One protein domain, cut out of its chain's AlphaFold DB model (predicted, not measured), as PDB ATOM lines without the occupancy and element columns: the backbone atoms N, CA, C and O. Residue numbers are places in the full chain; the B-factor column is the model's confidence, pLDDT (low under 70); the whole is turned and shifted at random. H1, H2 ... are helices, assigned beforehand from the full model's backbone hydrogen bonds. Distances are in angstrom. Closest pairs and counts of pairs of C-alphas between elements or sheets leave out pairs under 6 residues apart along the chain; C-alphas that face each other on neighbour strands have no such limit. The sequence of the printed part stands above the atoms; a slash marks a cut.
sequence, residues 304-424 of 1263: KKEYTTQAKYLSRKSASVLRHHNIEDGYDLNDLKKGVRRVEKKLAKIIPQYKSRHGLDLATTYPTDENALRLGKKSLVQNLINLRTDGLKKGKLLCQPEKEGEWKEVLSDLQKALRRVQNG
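This is residues 304 to 424 of the 1263 residues of an uncharacterized protein of Valsa mali var. pyri (UniProt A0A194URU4). What shape does the backbone make? One long helix, H2, makes the long axis, and two shorter helices, H3 and H4, pack on it one after the other, H3 on residues 319 to 333 and H4 on residues 336 to 350, both running the same way as H2. The very short H1 sits by H3 near the end where H2 begins, and the unnamed residues 351 to 376 lead from the end of H2 back to H3, whose first residue lies beside the first residue of H2. What is it made of, and how large is it? The printed part has 121 residues with four named helices, in the order H1, H2, H3, H4, and no named strand; the class is all helix. It is loose, with a radius of gyration of the C-alphas of 16.9 A, and elongated, with spans of 54 by 29 by 19 A.

What is near the first helix? H1, residues 311 to 314, touches H3, residues 377 to 391, which touches H1 with residues 381 to 385 alone; the closest C-alphas, those of Leu 314 and Val 381, are 6.0 A apart. H1 is close to but not clearly touching H2, residues 319 to 350, with the closest C-alphas, Leu 314 and Leu 322, 7.6 A apart. H1 and H4, residues 407 to 422, are apart. What does the long helix touch? With residues 319 to 333 alone H2 touches H3, at a shallow tilt of 30 degrees, the same way; the closest C-alphas, those of Ala 319 and Lys 377, are 5.3 A apart. With residues 336 to 350 alone it touches H4, at a shallow tilt of 19 degrees, the same way; the closest C-alphas, those of Val 340 and Leu 411, are 5.4 A apart. How do the last two helices stand to each other? H3 and H4 are close but not clearly touching, with the closest C-alphas, Gly 391 and Trp 407, 7.2 A apart. They run the same way at a steep tilt of 37 degrees, only just past shallow. What do the backbone N and O atoms show? In H3 and H4 every O i to N i+4 pair is within hydrogen-bond range, and in H2 27 of 28 are; H1 is too short for such a pair, and its one O i to N i+3 pair is not within range.

Where does the first helix begin, and where does the long one run? H1 begins at C-alpha 311, at (538.877, 627.683, 471.276), and is 5.1 A long. H2 runs 47.0 A from C-alpha 319, at (548.185, 618.200, 469.027), to C-alpha 350, at (505.862, 599.075, 461.752). Where are the other two? H3, residues 377 to 391, is 21.2 A long. H4, residues 407 to 422, is 22.6 A long and ends at C-alpha 422, at (505.424, 596.473, 469.443).

How far does it reach? The two C-alphas farthest apart in the domain, those of Arg 316 and Gly 424, are 54.6 A apart, and the printed part has no cut. Which links are long? The link from H2 to H3 is long, with 26 residues, and so is that from H3 to H4, with 15, in which residues 395 to 396 pair with residues 404 to 405, antiparallel. The link from H1 to H2, four residues, is tight. Where is the model's confidence low? The mean pLDDT of the printed part is 81.3, and the residues under 70 are 304 to 308, 357, 370 to 372, 374 and 401.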
ATOM      1  N   LYS A 304     536.919 621.142 485.509       45.50
ATOM      2  CA  LYS A 304     535.540 620.797 485.910       45.50
ATOM      3  C   LYS A 304     534.393 621.530 485.164       45.50
ATOM      4  O   LYS A 304     533.917 622.554 485.659       45.50
ATOM      5  N   LYS A 305     533.909 620.951 484.057       44.12
ATOM      6  CA  LYS A 305     532.499 620.753 483.611       44.12
ATOM      7  C   LYS A 305     532.489 620.300 482.139       44.12
ATOM      8  O   LYS A 305     533.505 620.453 481.466       44.12
ATOM      9  N   GLU A 306     531.395 619.688 481.677       56.34
ATOM     10  CA  GLU A 306     531.339 618.949 480.403       56.34
ATOM     11  C   GLU A 306     531.815 619.732 479.157       56.34
ATOM     12  O   GLU A 306     531.671 620.950 479.066       56.34
ATOM     13  N   TYR A 307     532.360 618.989 478.180       60.88
ATOM     14  CA  TYR A 307     532.542 619.354 476.765       60.88
ATOM     15  C   TYR A 307     532.797 620.843 476.447       60.88
ATOM     16  O   TYR A 307     532.026 621.492 475.739       60.88
ATOM     17  N   THR A 308     533.936 621.393 476.888       65.81
ATOM     18  CA  THR A 308     534.298 622.771 476.513       65.81
ATOM     19  C   THR A 308     534.484 622.933 474.998       65.81
ATOM     20  O   THR A 308     535.291 622.242 474.369       65.81
ATOM     21  N   THR A 309     533.757 623.894 474.424       75.12
ATOM     22  CA  THR A 309     533.843 624.347 473.022       75.12
ATOM     23  C   THR A 309     534.709 625.604 472.867       75.12
ATOM     24  O   THR A 309     534.824 626.175 471.782       75.12
ATOM     25  N   GLN A 310     535.349 626.083 473.942       77.00
ATOM     26  CA  GLN A 310     536.081 627.348 473.912       77.00
ATOM     27  C   GLN A 310     537.471 627.199 473.269       77.00
ATOM     28  O   GLN A 310     538.424 626.719 473.893       77.00
ATOM     29  N   ALA A 311     537.628 627.724 472.050       77.44
ATOM     30  CA  ALA A 311     538.877 627.683 471.276       77.44
ATOM     31  C   ALA A 311     540.125 628.165 472.045       77.44
ATOM     32  O   ALA A 311     541.211 627.606 471.884       77.44
ATOM     33  N   LYS A 312     539.986 629.167 472.927       73.19
ATOM     34  CA  LYS A 312     541.078 629.710 473.764       73.19
ATOM     35  C   LYS A 312     541.647 628.696 474.770       73.19
ATOM     36  O   LYS A 312     542.799 628.835 475.177       73.19
ATOM     37  N   TYR A 313     540.862 627.694 475.164       71.88
ATOM     38  CA  TYR A 313     541.292 626.617 476.057       71.88
ATOM     39  C   TYR A 313     541.833 625.426 475.264       71.88
ATOM     40  O   TYR A 313     542.946 624.978 475.530       71.88
ATOM     41  N   LEU A 314     541.116 624.985 474.226       75.81
ATOM     42  CA  LEU A 314     541.539 623.864 473.375       75.81
ATOM     43  C   LEU A 314     542.874 624.145 472.658       75.81
ATOM     44  O   LEU A 314     543.746 623.283 472.602       75.81
ATOM     45  N   SER A 315     543.109 625.381 472.208       78.06
ATOM     46  CA  SER A 315     544.384 625.795 471.593       78.06
ATOM     47  C   SER A 315     545.610 625.703 472.516       78.06
ATOM     48  O   SER A 315     546.742 625.723 472.021       78.06
ATOM     49  N   ARG A 316     545.425 625.552 473.836       73.62
ATOM     50  CA  ARG A 316     546.515 625.367 474.810       73.62
ATOM     51  C   ARG A 316     546.969 623.908 474.945       73.62
ATOM     52  O   ARG A 316     548.117 623.698 475.318       73.62
ATOM     53  N   LYS A 317     546.128 622.926 474.597       75.25
ATOM     54  CA  LYS A 317     546.455 621.482 474.621       75.25
ATOM     55  C   LYS A 317     547.458 621.111 473.522       75.25
ATOM     56  O   LYS A 317     547.602 621.857 472.546       75.25
ATOM     57  N   SER A 318     548.167 619.988 473.628       78.19
ATOM     58  CA  SER A 318     549.015 619.516 472.521       78.19
ATOM     59  C   SER A 318     548.201 618.919 471.370       78.19
ATOM     60  O   SER A 318     547.022 618.591 471.502       78.19
ATOM     61  N   ALA A 319     548.834 618.785 470.200       78.62
ATOM     62  CA  ALA A 319     548.185 618.200 469.027       78.62
ATOM     63  C   ALA A 319     547.864 616.702 469.199       78.62
ATOM     64  O   ALA A 319     546.979 616.206 468.510       78.62
ATOM     65  N   SER A 320     548.554 615.996 470.107       73.44
ATOM     66  CA  SER A 320     548.273 614.583 470.398       73.44
ATOM     67  C   SER A 320     546.980 614.434 471.199       73.44
ATOM     68  O   SER A 320     546.055 613.765 470.750       73.44
ATOM     69  N   VAL A 321     546.867 615.166 472.314       76.00
ATOM     70  CA  VAL A 321     545.656 615.203 473.153       76.00
ATOM     71  C   VAL A 321     544.436 615.656 472.345       76.00
ATOM     72  O   VAL A 321     543.366 615.063 472.436       76.00
ATOM     73  N   LEU A 322     544.599 616.661 471.476       81.50
ATOM     74  CA  LEU A 322     543.520 617.107 470.589       81.50
ATOM     75  C   LEU A 322     543.094 616.043 469.565       81.50
ATOM     76  O   LEU A 322     541.910 615.989 469.248       81.50
ATOM     77  N   ARG A 323     544.005 615.208 469.039       81.69
ATOM     78  CA  ARG A 323     543.625 614.091 468.153       81.69
ATOM     79  C   ARG A 323     542.818 613.037 468.899       81.69
ATOM     80  O   ARG A 323     541.764 612.659 468.404       81.69
ATOM     81  N   HIS A 324     543.273 612.637 470.086       80.00
ATOM     82  CA  HIS A 324     542.588 611.645 470.914       80.00
ATOM     83  C   HIS A 324     541.136 612.062 471.210       80.00
ATOM     84  O   HIS A 324     540.210 611.343 470.847       80.00
ATOM     85  N   HIS A 325     540.932 613.295 471.695       82.94
ATOM     86  CA  HIS A 325     539.593 613.856 471.943       82.94
ATOM     87  C   HIS A 325     538.700 613.932 470.689       82.94
ATOM     88  O   HIS A 325     537.490 613.785 470.801       82.94
ATOM     89  N   ASN A 326     539.255 614.162 469.488       84.75
ATOM     90  CA  ASN A 326     538.456 614.132 468.246       84.75
ATOM     91  C   ASN A 326     537.986 612.708 467.894       84.75
ATOM     92  O   ASN A 326     536.903 612.557 467.335       84.75
ATOM     93  N   ILE A 327     538.800 611.690 468.191       83.31
ATOM     94  CA  ILE A 327     538.496 610.285 467.899       83.31
ATOM     95  C   ILE A 327     537.441 609.756 468.872       83.31
ATOM     96  O   ILE A 327     536.432 609.215 468.426       83.31
ATOM     97  N   GLU A 328     537.652 609.939 470.177       81.56
ATOM     98  CA  GLU A 328     536.783 609.413 471.237       81.56
ATOM     99  C   GLU A 328     535.383 610.047 471.191       81.56
ATOM    100  O   GLU A 328     534.398 609.348 470.939       81.56
ATOM    101  N   ASP A 329     535.292 611.382 471.287       85.50
ATOM    102  CA  ASP A 329     534.011 612.099 471.195       85.50
ATOM    103  C   ASP A 329     533.299 611.820 469.854       85.50
ATOM    104  O   ASP A 329     532.065 611.795 469.767       85.50
ATOM    105  N   GLY A 330     534.082 611.620 468.787       87.94
ATOM    106  CA  GLY A 330     533.594 611.299 467.451       87.94
ATOM    107  C   GLY A 330     532.989 609.904 467.356       87.94
ATOM    108  O   GLY A 330     531.950 609.749 466.712       87.94
ATOM    109  N   TYR A 331     533.592 608.901 468.000       86.56
ATOM    110  CA  TYR A 331     533.029 607.553 468.093       86.56
ATOM    111  C   TYR A 331     531.687 607.572 468.825       86.56
ATOM    112  O   TYR A 331     530.697 607.097 468.262       86.56
ATOM    113  N   ASP A 332     531.640 608.187 470.006       84.69
ATOM    114  CA  ASP A 332     530.443 608.270 470.849       84.69
ATOM    115  C   ASP A 332     529.267 608.936 470.121       84.69
ATOM    116  O   ASP A 332     528.167 608.375 470.034       84.69
ATOM    117  N   LEU A 333     529.490 610.118 469.537       87.12
ATOM    118  CA  LEU A 333     528.435 610.841 468.826       87.12
ATOM    119  C   LEU A 333     528.004 610.108 467.545       87.12
ATOM    120  O   LEU A 333     526.809 610.032 467.246       87.12
ATOM    121  N   ASN A 334     528.946 609.520 466.799       91.44
ATOM    122  CA  ASN A 334     528.618 608.729 465.613       91.44
ATOM    123  C   ASN A 334     527.812 607.468 465.961       91.44
ATOM    124  O   ASN A 334     526.922 607.099 465.186       91.44
ATOM    125  N   ASP A 335     528.095 606.790 467.077       89.50
ATOM    126  CA  ASP A 335     527.346 605.591 467.462       89.50
ATOM    127  C   ASP A 335     525.945 605.923 467.983       89.50
ATOM    128  O   ASP A 335     524.977 605.292 467.557       89.50
ATOM    129  N   LEU A 336     525.784 607.004 468.754       88.81
ATOM    130  CA  LEU A 336     524.457 607.518 469.118       88.81
ATOM    131  C   LEU A 336     523.616 607.850 467.875       88.81
ATOM    132  O   LEU A 336     522.468 607.406 467.773       88.81
ATOM    133  N   LYS A 337     524.198 608.531 466.876       92.00
ATOM    134  CA  LYS A 337     523.540 608.777 465.578       92.00
ATOM    135  C   LYS A 337     523.153 607.473 464.871       92.00
ATOM    136  O   LYS A 337     522.024 607.350 464.389       92.00
ATOM    137  N   LYS A 338     524.038 606.467 464.822       90.19
ATOM    138  CA  LYS A 338     523.728 605.133 464.261       90.19
ATOM    139  C   LYS A 338     522.599 604.438 465.034       90.19
ATOM    140  O   LYS A 338     521.740 603.813 464.407       90.19
ATOM    141  N   GLY A 339     522.582 604.553 466.360       89.25
ATOM    142  CA  GLY A 339     521.543 604.031 467.245       89.25
ATOM    143  C   GLY A 339     520.172 604.621 466.925       89.25
ATOM    144  O   GLY A 339     519.230 603.866 466.682       89.25
ATOM    145  N   VAL A 340     520.080 605.952 466.824       88.88
ATOM    146  CA  VAL A 340     518.837 606.657 466.460       88.88
ATOM    147  C   VAL A 340     518.351 606.212 465.078       88.88
ATOM    148  O   VAL A 340     517.244 605.678 464.978       88.88
ATOM    149  N   ARG A 341     519.200 606.278 464.034       89.62
ATOM    150  CA  ARG A 341     518.862 605.794 462.674       89.62
ATOM    151  C   ARG A 341     518.328 604.350 462.680       89.62
ATOM    152  O   ARG A 341     517.409 604.019 461.931       89.62
ATOM    153  N   ARG A 342     518.902 603.466 463.511       90.06
ATOM    154  CA  ARG A 342     518.502 602.049 463.621       90.06
ATOM    155  C   ARG A 342     517.105 601.892 464.226       90.06
ATOM    156  O   ARG A 342     516.349 601.038 463.763       90.06
ATOM    157  N   VAL A 343     516.768 602.682 465.244       87.81
ATOM    158  CA  VAL A 343     515.448 602.656 465.895       87.81
ATOM    159  C   VAL A 343     514.390 603.295 464.997       87.81
ATOM    160  O   VAL A 343     513.335 602.695 464.806       87.81
ATOM    161  N   GLU A 344     514.692 604.418 464.343       87.88
ATOM    162  CA  GLU A 344     513.785 605.038 463.367       87.88
ATOM    163  C   GLU A 344     513.476 604.110 462.185       87.88
ATOM    164  O   GLU A 344     512.315 603.948 461.816       87.88
ATOM    165  N   LYS A 345     514.477 603.399 461.645       87.75
ATOM    166  CA  LYS A 345     514.264 602.400 460.582       87.75
ATOM    167  C   LYS A 345     513.408 601.208 461.038       87.75
ATOM    168  O   LYS A 345     512.780 600.564 460.200       87.75
ATOM    169  N   LYS A 346     513.369 600.892 462.340       88.56
ATOM    170  CA  LYS A 346     512.446 599.890 462.904       88.56
ATOM    171  C   LYS A 346     511.036 600.461 463.079       88.56
ATOM    172  O   LYS A 346     510.086 599.799 462.682       88.56
ATOM    173  N   LEU A 347     510.903 601.688 463.589       83.38
ATOM    174  CA  LEU A 347     509.617 602.388 463.708       83.38
ATOM    175  C   LEU A 347     508.932 602.551 462.343       83.38
ATOM    176  O   LEU A 347     507.782 602.157 462.199       83.38
ATOM    177  N   ALA A 348     509.657 603.013 461.320       83.31
ATOM    178  CA  ALA A 348     509.135 603.195 459.963       83.31
ATOM    179  C   ALA A 348     508.705 601.891 459.262       83.31
ATOM    180  O   ALA A 348     507.903 601.929 458.334       83.31
ATOM    181  N   LYS A 349     509.211 600.726 459.698       85.12
ATOM    182  CA  LYS A 349     508.738 599.417 459.212       85.12
ATOM    183  C   LYS A 349     507.394 599.003 459.810       85.12
ATOM    184  O   LYS A 349     506.664 598.266 459.161       85.12
ATOM    185  N   ILE A 350     507.103 599.423 461.042       81.94
ATOM    186  CA  ILE A 350     505.862 599.075 461.752       81.94
ATOM    187  C   ILE A 350     504.785 600.142 461.501       81.94
ATOM    188  O   ILE A 350     503.601 599.831 461.448       81.94
ATOM    189  N   ILE A 351     505.199 601.397 461.302       81.38
ATOM    190  CA  ILE A 351     504.340 602.545 461.007       81.38
ATOM    191  C   ILE A 351     504.850 603.190 459.708       81.38
ATOM    192  O   ILE A 351     505.735 604.049 459.768       81.38
ATOM    193  N   PRO A 352     504.314 602.807 458.532       75.50
ATOM    194  CA  PRO A 352     504.766 603.314 457.231       75.50
ATOM    195  C   PRO A 352     504.718 604.845 457.090       75.50
ATOM    196  O   PRO A 352     505.495 605.430 456.341       75.50
ATOM    197  N   GLN A 353     503.831 605.507 457.837       72.69
ATOM    198  CA  GLN A 353     503.666 606.961 457.886       72.69
ATOM    199  C   GLN A 353     504.584 607.681 458.898       72.69
ATOM    200  O   GLN A 353     504.447 608.893 459.095       72.69
ATOM    201  N   TYR A 354     505.515 606.980 459.560       78.38
ATOM    202  CA  TYR A 354     506.463 607.598 460.493       78.38
ATOM    203  C   TYR A 354     507.422 608.555 459.765       78.38
ATOM    204  O   TYR A 354     508.195 608.154 458.897       78.38
ATOM    205  N   LYS A 355     507.418 609.825 460.178       72.06
ATOM    206  CA  LYS A 355     508.445 610.819 459.835       72.06
ATOM    207  C   LYS A 355     509.213 611.181 461.102       72.06
ATOM    208  O   LYS A 355     508.584 611.394 462.137       72.06
ATOM    209  N   SER A 356     510.537 611.297 461.001       72.38
ATOM    210  CA  SER A 356     511.378 611.771 462.104       72.38
ATOM    211  C   SER A 356     510.925 613.155 462.578       72.38
ATOM    212  O   SER A 356     510.651 614.038 461.763       72.38
ATOM    213  N   ARG A 357     510.819 613.338 463.901       67.44
ATOM    214  CA  ARG A 357     510.376 614.596 464.537       67.44
ATOM    215  C   ARG A 357     511.379 615.185 465.525       67.44
ATOM    216  O   ARG A 357     511.144 616.280 466.024       67.44
ATOM    217  N   HIS A 358     512.493 614.502 465.791       76.62
ATOM    218  CA  HIS A 358     513.445 614.934 466.815       76.62
ATOM    219  C   HIS A 358     514.347 616.099 466.365       76.62
ATOM    220  O   HIS A 358     514.955 616.736 467.215       76.62
ATOM    221  N   GLY A 359     514.439 616.409 465.065       75.50
ATOM    222  CA  GLY A 359     515.104 617.628 464.568       75.50
ATOM    223  C   GLY A 359     516.637 617.658 464.681       75.50
ATOM    224  O   GLY A 359     517.227 618.733 464.615       75.50
ATOM    225  N   LEU A 360     517.287 616.500 464.843       85.50
ATOM    226  CA  LEU A 360     518.747 616.392 464.976       85.50
ATOM    227  C   LEU A 360     519.396 615.909 463.675       85.50
ATOM    228  O   LEU A 360     518.828 615.081 462.962       85.50
ATOM    229  N   ASP A 361     520.612 616.383 463.394       84.81
ATOM    230  CA  ASP A 361     521.349 616.026 462.178       84.81
ATOM    231  C   ASP A 361     521.923 614.602 462.249       84.81
ATOM    232  O   ASP A 361     522.997 614.346 462.803       84.81
ATOM    233  N   LEU A 362     521.201 613.666 461.632       84.06
ATOM    234  CA  LEU A 362     521.633 612.287 461.434       84.06
ATOM    235  C   LEU A 362     522.477 612.073 460.170       84.06
ATOM    236  O   LEU A 362     522.837 610.925 459.926       84.06
ATOM    237  N   ALA A 363     522.795 613.082 459.358       81.94
ATOM    238  CA  ALA A 363     523.618 612.910 458.160       81.94
ATOM    239  C   ALA A 363     525.117 613.035 458.477       81.94
ATOM    240  O   ALA A 363     525.881 612.126 458.151       81.94
ATOM    241  N   THR A 364     525.523 614.107 459.166       85.19
ATOM    242  CA  THR A 364     526.940 614.403 459.439       85.19
ATOM    243  C   THR A 364     527.600 613.347 460.328       85.19
ATOM    244  O   THR A 364     527.118 613.055 461.428       85.19
ATOM    245  N   THR A 365     528.738 612.819 459.867       83.69
ATOM    246  CA  THR A 365     529.621 611.901 460.603       83.69
ATOM    247  C   THR A 365     531.000 612.512 460.809       83.69
ATOM    248  O   THR A 365     531.552 613.110 459.886       83.69
ATOM    249  N   TYR A 366     531.581 612.307 461.987       87.44
ATOM    250  CA  TYR A 366     532.916 612.804 462.330       87.44
ATOM    251  C   TYR A 366     534.004 611.756 462.035       87.44
ATOM    252  O   TYR A 366     533.697 610.565 462.098       87.44
ATOM    253  N   PRO A 367     535.253 612.148 461.709       83.44
ATOM    254  CA  PRO A 367     536.353 611.200 461.523       83.44
ATOM    255  C   PRO A 367     536.734 610.539 462.850       83.44
ATOM    256  O   PRO A 367     536.879 611.232 463.854       83.44
ATOM    257  N   THR A 368     536.925 609.219 462.848       80.38
ATOM    258  CA  THR A 368     537.228 608.436 464.062       80.38
ATOM    259  C   THR A 368     538.471 607.556 463.917       80.38
ATOM    260  O   THR A 368     538.667 606.633 464.696       80.38
ATOM    261  N   ASP A 369     539.312 607.812 462.919       78.75
ATOM    262  CA  ASP A 369     540.577 607.111 462.718       78.75
ATOM    263  C   ASP A 369     541.751 608.101 462.647       78.75
ATOM    264  O   ASP A 369     541.604 609.263 462.250       78.75
ATOM    265  N   GLU A 370     542.942 607.649 463.048       68.00
ATOM    266  CA  GLU A 370     544.134 608.505 463.111       68.00
ATOM    267  C   GLU A 370     544.616 608.983 461.732       68.00
ATOM    268  O   GLU A 370     545.257 610.034 461.628       68.00
ATOM    269  N   ASN A 371     544.306 608.248 460.660       69.69
ATOM    270  CA  ASN A 371     544.764 608.576 459.312       69.69
ATOM    271  C   ASN A 371     543.928 609.699 458.680       69.69
ATOM    272  O   ASN A 371     544.494 610.570 458.016       69.69
ATOM    273  N   ALA A 372     542.624 609.748 458.953       65.81
ATOM    274  CA  ALA A 372     541.731 610.837 458.562       65.81
ATOM    275  C   ALA A 372     541.964 612.137 459.362       65.81
ATOM    276  O   ALA A 372     541.599 613.222 458.907       65.81
ATOM    277  N   LEU A 373     542.610 612.061 460.534       73.81
ATOM    278  CA  LEU A 373     542.902 613.202 461.417       73.81
ATOM    279  C   LEU A 373     544.360 613.696 461.344       73.81
ATOM    280  O   LEU A 373     544.860 614.324 462.285       73.81
ATOM    281  N   ARG A 374     545.032 613.508 460.196       63.69
ATOM    282  CA  ARG A 374     546.358 614.084 459.857       63.69
ATOM    283  C   ARG A 374     546.315 615.609 459.622       63.69
ATOM    284  O   ARG A 374     546.846 616.140 458.651       63.69
ATOM    285  N   LEU A 375     545.658 616.324 460.530       71.06
ATOM    286  CA  LEU A 375     545.354 617.747 460.464       71.06
ATOM    287  C   LEU A 375     546.252 618.561 461.407       71.06
ATOM    288  O   LEU A 375     546.691 618.095 462.460       71.06
ATOM    289  N   GLY A 376     546.513 619.814 461.032       77.50
ATOM    290  CA  GLY A 376     547.265 620.753 461.863       77.50
ATOM    291  C   GLY A 376     546.530 621.119 463.158       77.50
ATOM    292  O   GLY A 376     545.306 621.047 463.254       77.50
ATOM    293  N   LYS A 377     547.271 621.597 464.167       83.31
ATOM    294  CA  LYS A 377     546.716 621.916 465.498       83.31
ATOM    295  C   LYS A 377     545.489 622.847 465.453       83.31
ATOM    296  O   LYS A 377     544.564 622.661 466.236       83.31
ATOM    297  N   LYS A 378     545.454 623.825 464.537       83.25
ATOM    298  CA  LYS A 378     544.308 624.743 464.377       83.25
ATOM    299  C   LYS A 378     543.043 624.027 463.879       83.25
ATOM    300  O   LYS A 378     541.971 624.279 464.420       83.25
ATOM    301  N   SER A 379     543.156 623.121 462.906       84.62
ATOM    302  CA  SER A 379     542.014 622.359 462.386       84.62
ATOM    303  C   SER A 379     541.543 621.273 463.355       84.62
ATOM    304  O   SER A 379     540.341 621.077 463.477       84.62
ATOM    305  N   LEU A 380     542.439 620.655 464.134       87.00
ATOM    306  CA  LEU A 380     542.047 619.743 465.223       87.00
ATOM    307  C   LEU A 380     541.216 620.438 466.313       87.00
ATOM    308  O   LEU A 380     540.252 619.859 466.810       87.00
ATOM    309  N   VAL A 381     541.555 621.687 466.662       86.06
ATOM    310  CA  VAL A 381     540.726 622.506 467.566       86.06
ATOM    311  C   VAL A 381     539.367 622.802 466.932       86.06
ATOM    312  O   VAL A 381     538.351 622.629 467.596       86.06
ATOM    313  N   GLN A 382     539.325 623.222 465.663       86.56
ATOM    314  CA  GLN A 382     538.060 623.570 465.009       86.56
ATOM    315  C   GLN A 382     537.130 622.360 464.832       86.56
ATOM    316  O   GLN A 382     535.933 622.478 465.086       86.56
ATOM    317  N   ASN A 383     537.667 621.195 464.459       87.06
ATOM    318  CA  ASN A 383     536.893 619.959 464.346       87.06
ATOM    319  C   ASN A 383     536.267 619.573 465.690       87.06
ATOM    320  O   ASN A 383     535.064 619.329 465.739       87.06
ATOM    321  N   LEU A 384     537.041 619.620 466.782       86.81
ATOM    322  CA  LEU A 384     536.548 619.282 468.118       86.81
ATOM    323  C   LEU A 384     535.449 620.244 468.593       86.81
ATOM    324  O   LEU A 384     534.487 619.821 469.226       86.81
ATOM    325  N   ILE A 385     535.554 621.533 468.251       88.06
ATOM    326  CA  ILE A 385     534.500 622.523 468.524       88.06
ATOM    327  C   ILE A 385     533.230 622.182 467.746       88.06
ATOM    328  O   ILE A 385     532.156 622.138 468.341       88.06
ATOM    329  N   ASN A 386     533.340 621.916 466.443       87.19
ATOM    330  CA  ASN A 386     532.192 621.584 465.596       87.19
ATOM    331  C   ASN A 386     531.491 620.300 466.078       87.19
ATOM    332  O   ASN A 386     530.265 620.246 466.123       87.19
ATOM    333  N   LEU A 387     532.276 619.296 466.474       88.75
ATOM    334  CA  LEU A 387     531.827 618.004 466.990       88.75
ATOM    335  C   LEU A 387     531.096 618.155 468.330       88.75
ATOM    336  O   LEU A 387     529.939 617.757 468.453       88.75
ATOM    337  N   ARG A 388     531.718 618.818 469.313       88.62
ATOM    338  CA  ARG A 388     531.104 619.062 470.631       88.62
ATOM    339  C   ARG A 388     529.868 619.956 470.542       88.62
ATOM    340  O   ARG A 388     528.907 619.742 471.269       88.62
ATOM    341  N   THR A 389     529.845 620.913 469.613       87.62
ATOM    342  CA  THR A 389     528.666 621.764 469.368       87.62
ATOM    343  C   THR A 389     527.484 620.960 468.814       87.62
ATOM    344  O   THR A 389     526.342 621.247 469.159       87.62
ATOM    345  N   ASP A 390     527.730 619.936 467.993       87.38
ATOM    346  CA  ASP A 390     526.681 619.043 467.482       87.38
ATOM    347  C   ASP A 390     526.195 618.037 468.540       87.38
ATOM    348  O   ASP A 390     524.995 617.781 468.650       87.38
ATOM    349  N   GLY A 391     527.105 617.547 469.389       83.94
ATOM    350  CA  GLY A 391     526.772 616.729 470.561       83.94
ATOM    351  C   GLY A 391     525.928 617.454 471.619       83.94
ATOM    352  O   GLY A 391     525.170 616.809 472.336       83.94
ATOM    353  N   LEU A 392     526.000 618.789 471.684       85.19
ATOM    354  CA  LEU A 392     525.199 619.624 472.592       85.19
ATOM    355  C   LEU A 392     523.811 620.010 472.042       85.19
ATOM    356  O   LEU A 392     523.022 620.622 472.766       85.19
ATOM    357  N   LYS A 393     523.479 619.676 470.786       88.06
ATOM    358  CA  LYS A 393     522.131 619.918 470.244       88.06
ATOM    359  C   LYS A 393     521.108 619.014 470.933       88.06
ATOM    360  O   LYS A 393     521.333 617.814 471.087       88.06
ATOM    361  N   LYS A 394     519.957 619.587 471.290       87.88
ATOM    362  CA  LYS A 394     518.813 618.854 471.847       87.88
ATOM    363  C   LYS A 394     517.773 618.580 470.769       87.88
ATOM    364  O   LYS A 394     517.634 619.351 469.823       87.88
ATOM    365  N   GLY A 395     517.094 617.445 470.894       86.88
ATOM    366  CA  GLY A 395     516.068 616.995 469.964       86.88
ATOM    367  C   GLY A 395     514.744 616.729 470.662       86.88
ATOM    368  O   GLY A 395     514.710 616.362 471.835       86.88
ATOM    369  N   LYS A 396     513.639 616.905 469.935       85.31
ATOM    370  CA  LYS A 396     512.288 616.698 470.477       85.31
ATOM    371  C   LYS A 396     512.031 615.224 470.780       85.31
ATOM    372  O   LYS A 396     512.305 614.359 469.947       85.31
ATOM    373  N   LEU A 397     511.484 614.951 471.961       84.00
ATOM    374  CA  LEU A 397     511.110 613.605 472.389       84.00
ATOM    375  C   LEU A 397     509.788 613.190 471.725       84.00
ATOM    376  O   LEU A 397     508.883 614.002 471.551       84.00
ATOM    377  N   LEU A 398     509.656 611.922 471.341       79.50
ATOM    378  CA  LEU A 398     508.489 611.415 470.613       79.50
ATOM    379  C   LEU A 398     507.335 611.046 471.557       79.50
ATOM    380  O   LEU A 398     506.177 611.286 471.227       79.50
ATOM    381  N   CYS A 399     507.634 610.500 472.741       76.62
ATOM    382  CA  CYS A 399     506.629 610.192 473.764       76.62
ATOM    383  C   CYS A 399     506.234 611.417 474.607       76.62
ATOM    384  O   CYS A 399     505.265 611.339 475.360       76.62
ATOM    385  N   GLN A 400     506.991 612.517 474.520       78.50
ATOM    386  CA  GLN A 400     506.751 613.785 475.221       78.50
ATOM    387  C   GLN A 400     507.024 614.959 474.255       78.50
ATOM    388  O   GLN A 400     508.048 615.626 474.392       78.50
ATOM    389  N   PRO A 401     506.140 615.213 473.265       68.75
ATOM    390  CA  PRO A 401     506.405 616.117 472.131       68.75
ATOM    391  C   PRO A 401     506.653 617.590 472.492       68.75
ATOM    392  O   PRO A 401     507.137 618.349 471.652       68.75
ATOM    393  N   GLU A 402     506.348 617.994 473.726       77.00
ATOM    394  CA  GLU A 402     506.605 619.338 474.263       77.00
ATOM    395  C   GLU A 402     507.996 619.491 474.906       77.00
ATOM    396  O   GLU A 402     508.362 620.591 475.313       77.00
ATOM    397  N   LYS A 403     508.787 618.411 475.011       82.19
ATOM    398  CA  LYS A 403     510.117 618.428 475.639       82.19
ATOM    399  C   LYS A 403     511.231 618.094 474.655       82.19
ATOM    400  O   LYS A 403     511.090 617.245 473.773       82.19
ATOM    401  N   GLU A 404     512.373 618.733 474.875       88.75
ATOM    402  CA  GLU A 404     513.625 618.482 474.164       88.75
ATOM    403  C   GLU A 404     514.638 617.829 475.105       88.75
ATOM    404  O   GLU A 404     514.780 618.240 476.257       88.75
ATOM    405  N   GLY A 405     515.335 616.809 474.608       85.94
ATOM    406  CA  GLY A 405     516.339 616.046 475.344       85.94
ATOM    407  C   GLY A 405     517.629 615.868 474.550       85.94
ATOM    408  O   GLY A 405     517.709 616.177 473.361       85.94
ATOM    409  N   GLU A 406     518.664 615.380 475.216       90.19
ATOM    410  CA  GLU A 406     519.977 615.121 474.615       90.19
ATOM    411  C   GLU A 406     519.975 613.849 473.755       90.19
ATOM    412  O   GLU A 406     519.069 613.020 473.841       90.19
ATOM    413  N   TRP A 407     521.015 613.647 472.940       90.06
ATOM    414  CA  TRP A 407     521.139 612.499 472.026       90.06
ATOM    415  C   TRP A 407     520.841 611.130 472.673       90.06
ATOM    416  O   TRP A 407     520.175 610.288 472.065       90.06
ATOM    417  N   LYS A 408     521.288 610.911 473.920       89.56
ATOM    418  CA  LYS A 408     521.023 609.681 474.695       89.56
ATOM    419  C   LYS A 408     519.553 609.571 475.135       89.56
ATOM    420  O   LYS A 408     518.981 608.481 475.100       89.56
ATOM    421  N   GLU A 409     518.928 610.687 475.500       89.75
ATOM    422  CA  GLU A 409     517.524 610.750 475.925       89.75
ATOM    423  C   GLU A 409     516.575 610.547 474.739       89.75
ATOM    424  O   GLU A 409     515.657 609.734 474.832       89.75
ATOM    425  N   VAL A 410     516.854 611.191 473.600       89.69
ATOM    426  CA  VAL A 410     516.129 611.002 472.330       89.69
ATOM    427  C   VAL A 410     516.180 609.536 471.893       89.69
ATOM    428  O   VAL A 410     515.150 608.957 471.550       89.69
ATOM    429  N   LEU A 411     517.351 608.889 471.965       91.06
ATOM    430  CA  LEU A 411     517.479 607.462 471.658       91.06
ATOM    431  C   LEU A 411     516.661 606.583 472.622       91.06
ATOM    432  O   LEU A 411     515.950 605.683 472.174       91.06
ATOM    433  N   SER A 412     516.724 606.850 473.931       91.38
ATOM    434  CA  SER A 412     515.946 606.120 474.942       91.38
ATOM    435  C   SER A 412     514.435 606.277 474.735       91.38
ATOM    436  O   SER A 412     513.680 605.309 474.849       91.38
ATOM    437  N   ASP A 413     513.984 607.481 474.387       89.50
ATOM    438  CA  ASP A 413     512.578 607.788 474.142       89.50
ATOM    439  C   ASP A 413     512.050 607.115 472.866       89.50
ATOM    440  O   ASP A 413     511.012 606.454 472.905       89.50
ATOM    441  N   LEU A 414     512.818 607.135 471.771       88.06
ATOM    442  CA  LEU A 414     512.491 606.382 470.554       88.06
ATOM    443  C   LEU A 414     512.453 604.862 470.801       88.06
ATOM    444  O   LEU A 414     511.613 604.160 470.234       88.06
ATOM    445  N   GLN A 415     513.306 604.329 471.684       91.19
ATOM    446  CA  GLN A 415     513.249 602.922 472.108       91.19
ATOM    447  C   GLN A 415     512.040 602.608 473.005       91.19
ATOM    448  O   GLN A 415     511.555 601.473 473.011       91.19
ATOM    449  N   LYS A 416     511.542 603.572 473.790       87.94
ATOM    450  CA  LYS A 416     510.275 603.441 474.533       87.94
ATOM    451  C   LYS A 416     509.084 603.473 473.573       87.94
ATOM    452  O   LYS A 416     508.228 602.599 473.671       87.94
ATOM    453  N   ALA A 417     509.078 604.390 472.605       83.31
ATOM    454  CA  ALA A 417     508.075 604.450 471.545       83.31
ATOM    455  C   ALA A 417     507.999 603.133 470.758       83.31
ATOM    456  O   ALA A 417     506.919 602.561 470.631       83.31
ATOM    457  N   LEU A 418     509.143 602.600 470.311       84.56
ATOM    458  CA  LEU A 418     509.199 601.329 469.583       84.56
ATOM    459  C   LEU A 418     508.606 600.171 470.401       84.56
ATOM    460  O   LEU A 418     507.796 599.417 469.870       84.56
ATOM    461  N   ARG A 419     508.935 600.069 471.698       84.06
ATOM    462  CA  ARG A 419     508.365 599.044 472.590       84.06
ATOM    463  C   ARG A 419     506.852 599.185 472.776       84.06
ATOM    464  O   ARG A 419     506.157 598.178 472.735       84.06
ATOM    465  N   ARG A 420     506.329 600.407 472.929       81.81
ATOM    466  CA  ARG A 420     504.875 600.647 473.029       81.81
ATOM    467  C   ARG A 420     504.134 600.149 471.787       81.81
ATOM    468  O   ARG A 420     503.181 599.390 471.918       81.81
ATOM    469  N   VAL A 421     504.632 600.499 470.600       81.00
ATOM    470  CA  VAL A 421     504.044 600.073 469.319       81.00
ATOM    471  C   VAL A 421     504.137 598.554 469.135       81.00
ATOM    472  O   VAL A 421     503.168 597.933 468.712       81.00
ATOM    473  N   GLN A 422     505.270 597.935 469.488       81.81
ATOM    474  CA  GLN A 422     505.424 596.473 469.443       81.81
ATOM    475  C   GLN A 422     504.464 595.743 470.397       81.81
ATOM    476  O   GLN A 422     504.024 594.644 470.080       81.81
ATOM    477  N   ASN A 423     504.090 596.376 471.511       78.12
ATOM    478  CA  ASN A 423     503.109 595.868 472.471       78.12
ATOM    479  C   ASN A 423     501.654 596.265 472.118       78.12
ATOM    480  O   ASN A 423     500.783 596.222 472.983       78.12
ATOM    481  N   GLY A 424     501.385 596.703 470.881       71.25
ATOM    482  CA  GLY A 424     500.041 597.054 470.404       71.25
ATOM    483  C   GLY A 424     499.468 598.370 470.947       71.25
ATOM    484  O   GLY A 424     498.306 598.677 470.692       71.25
TER     485      GLY A 424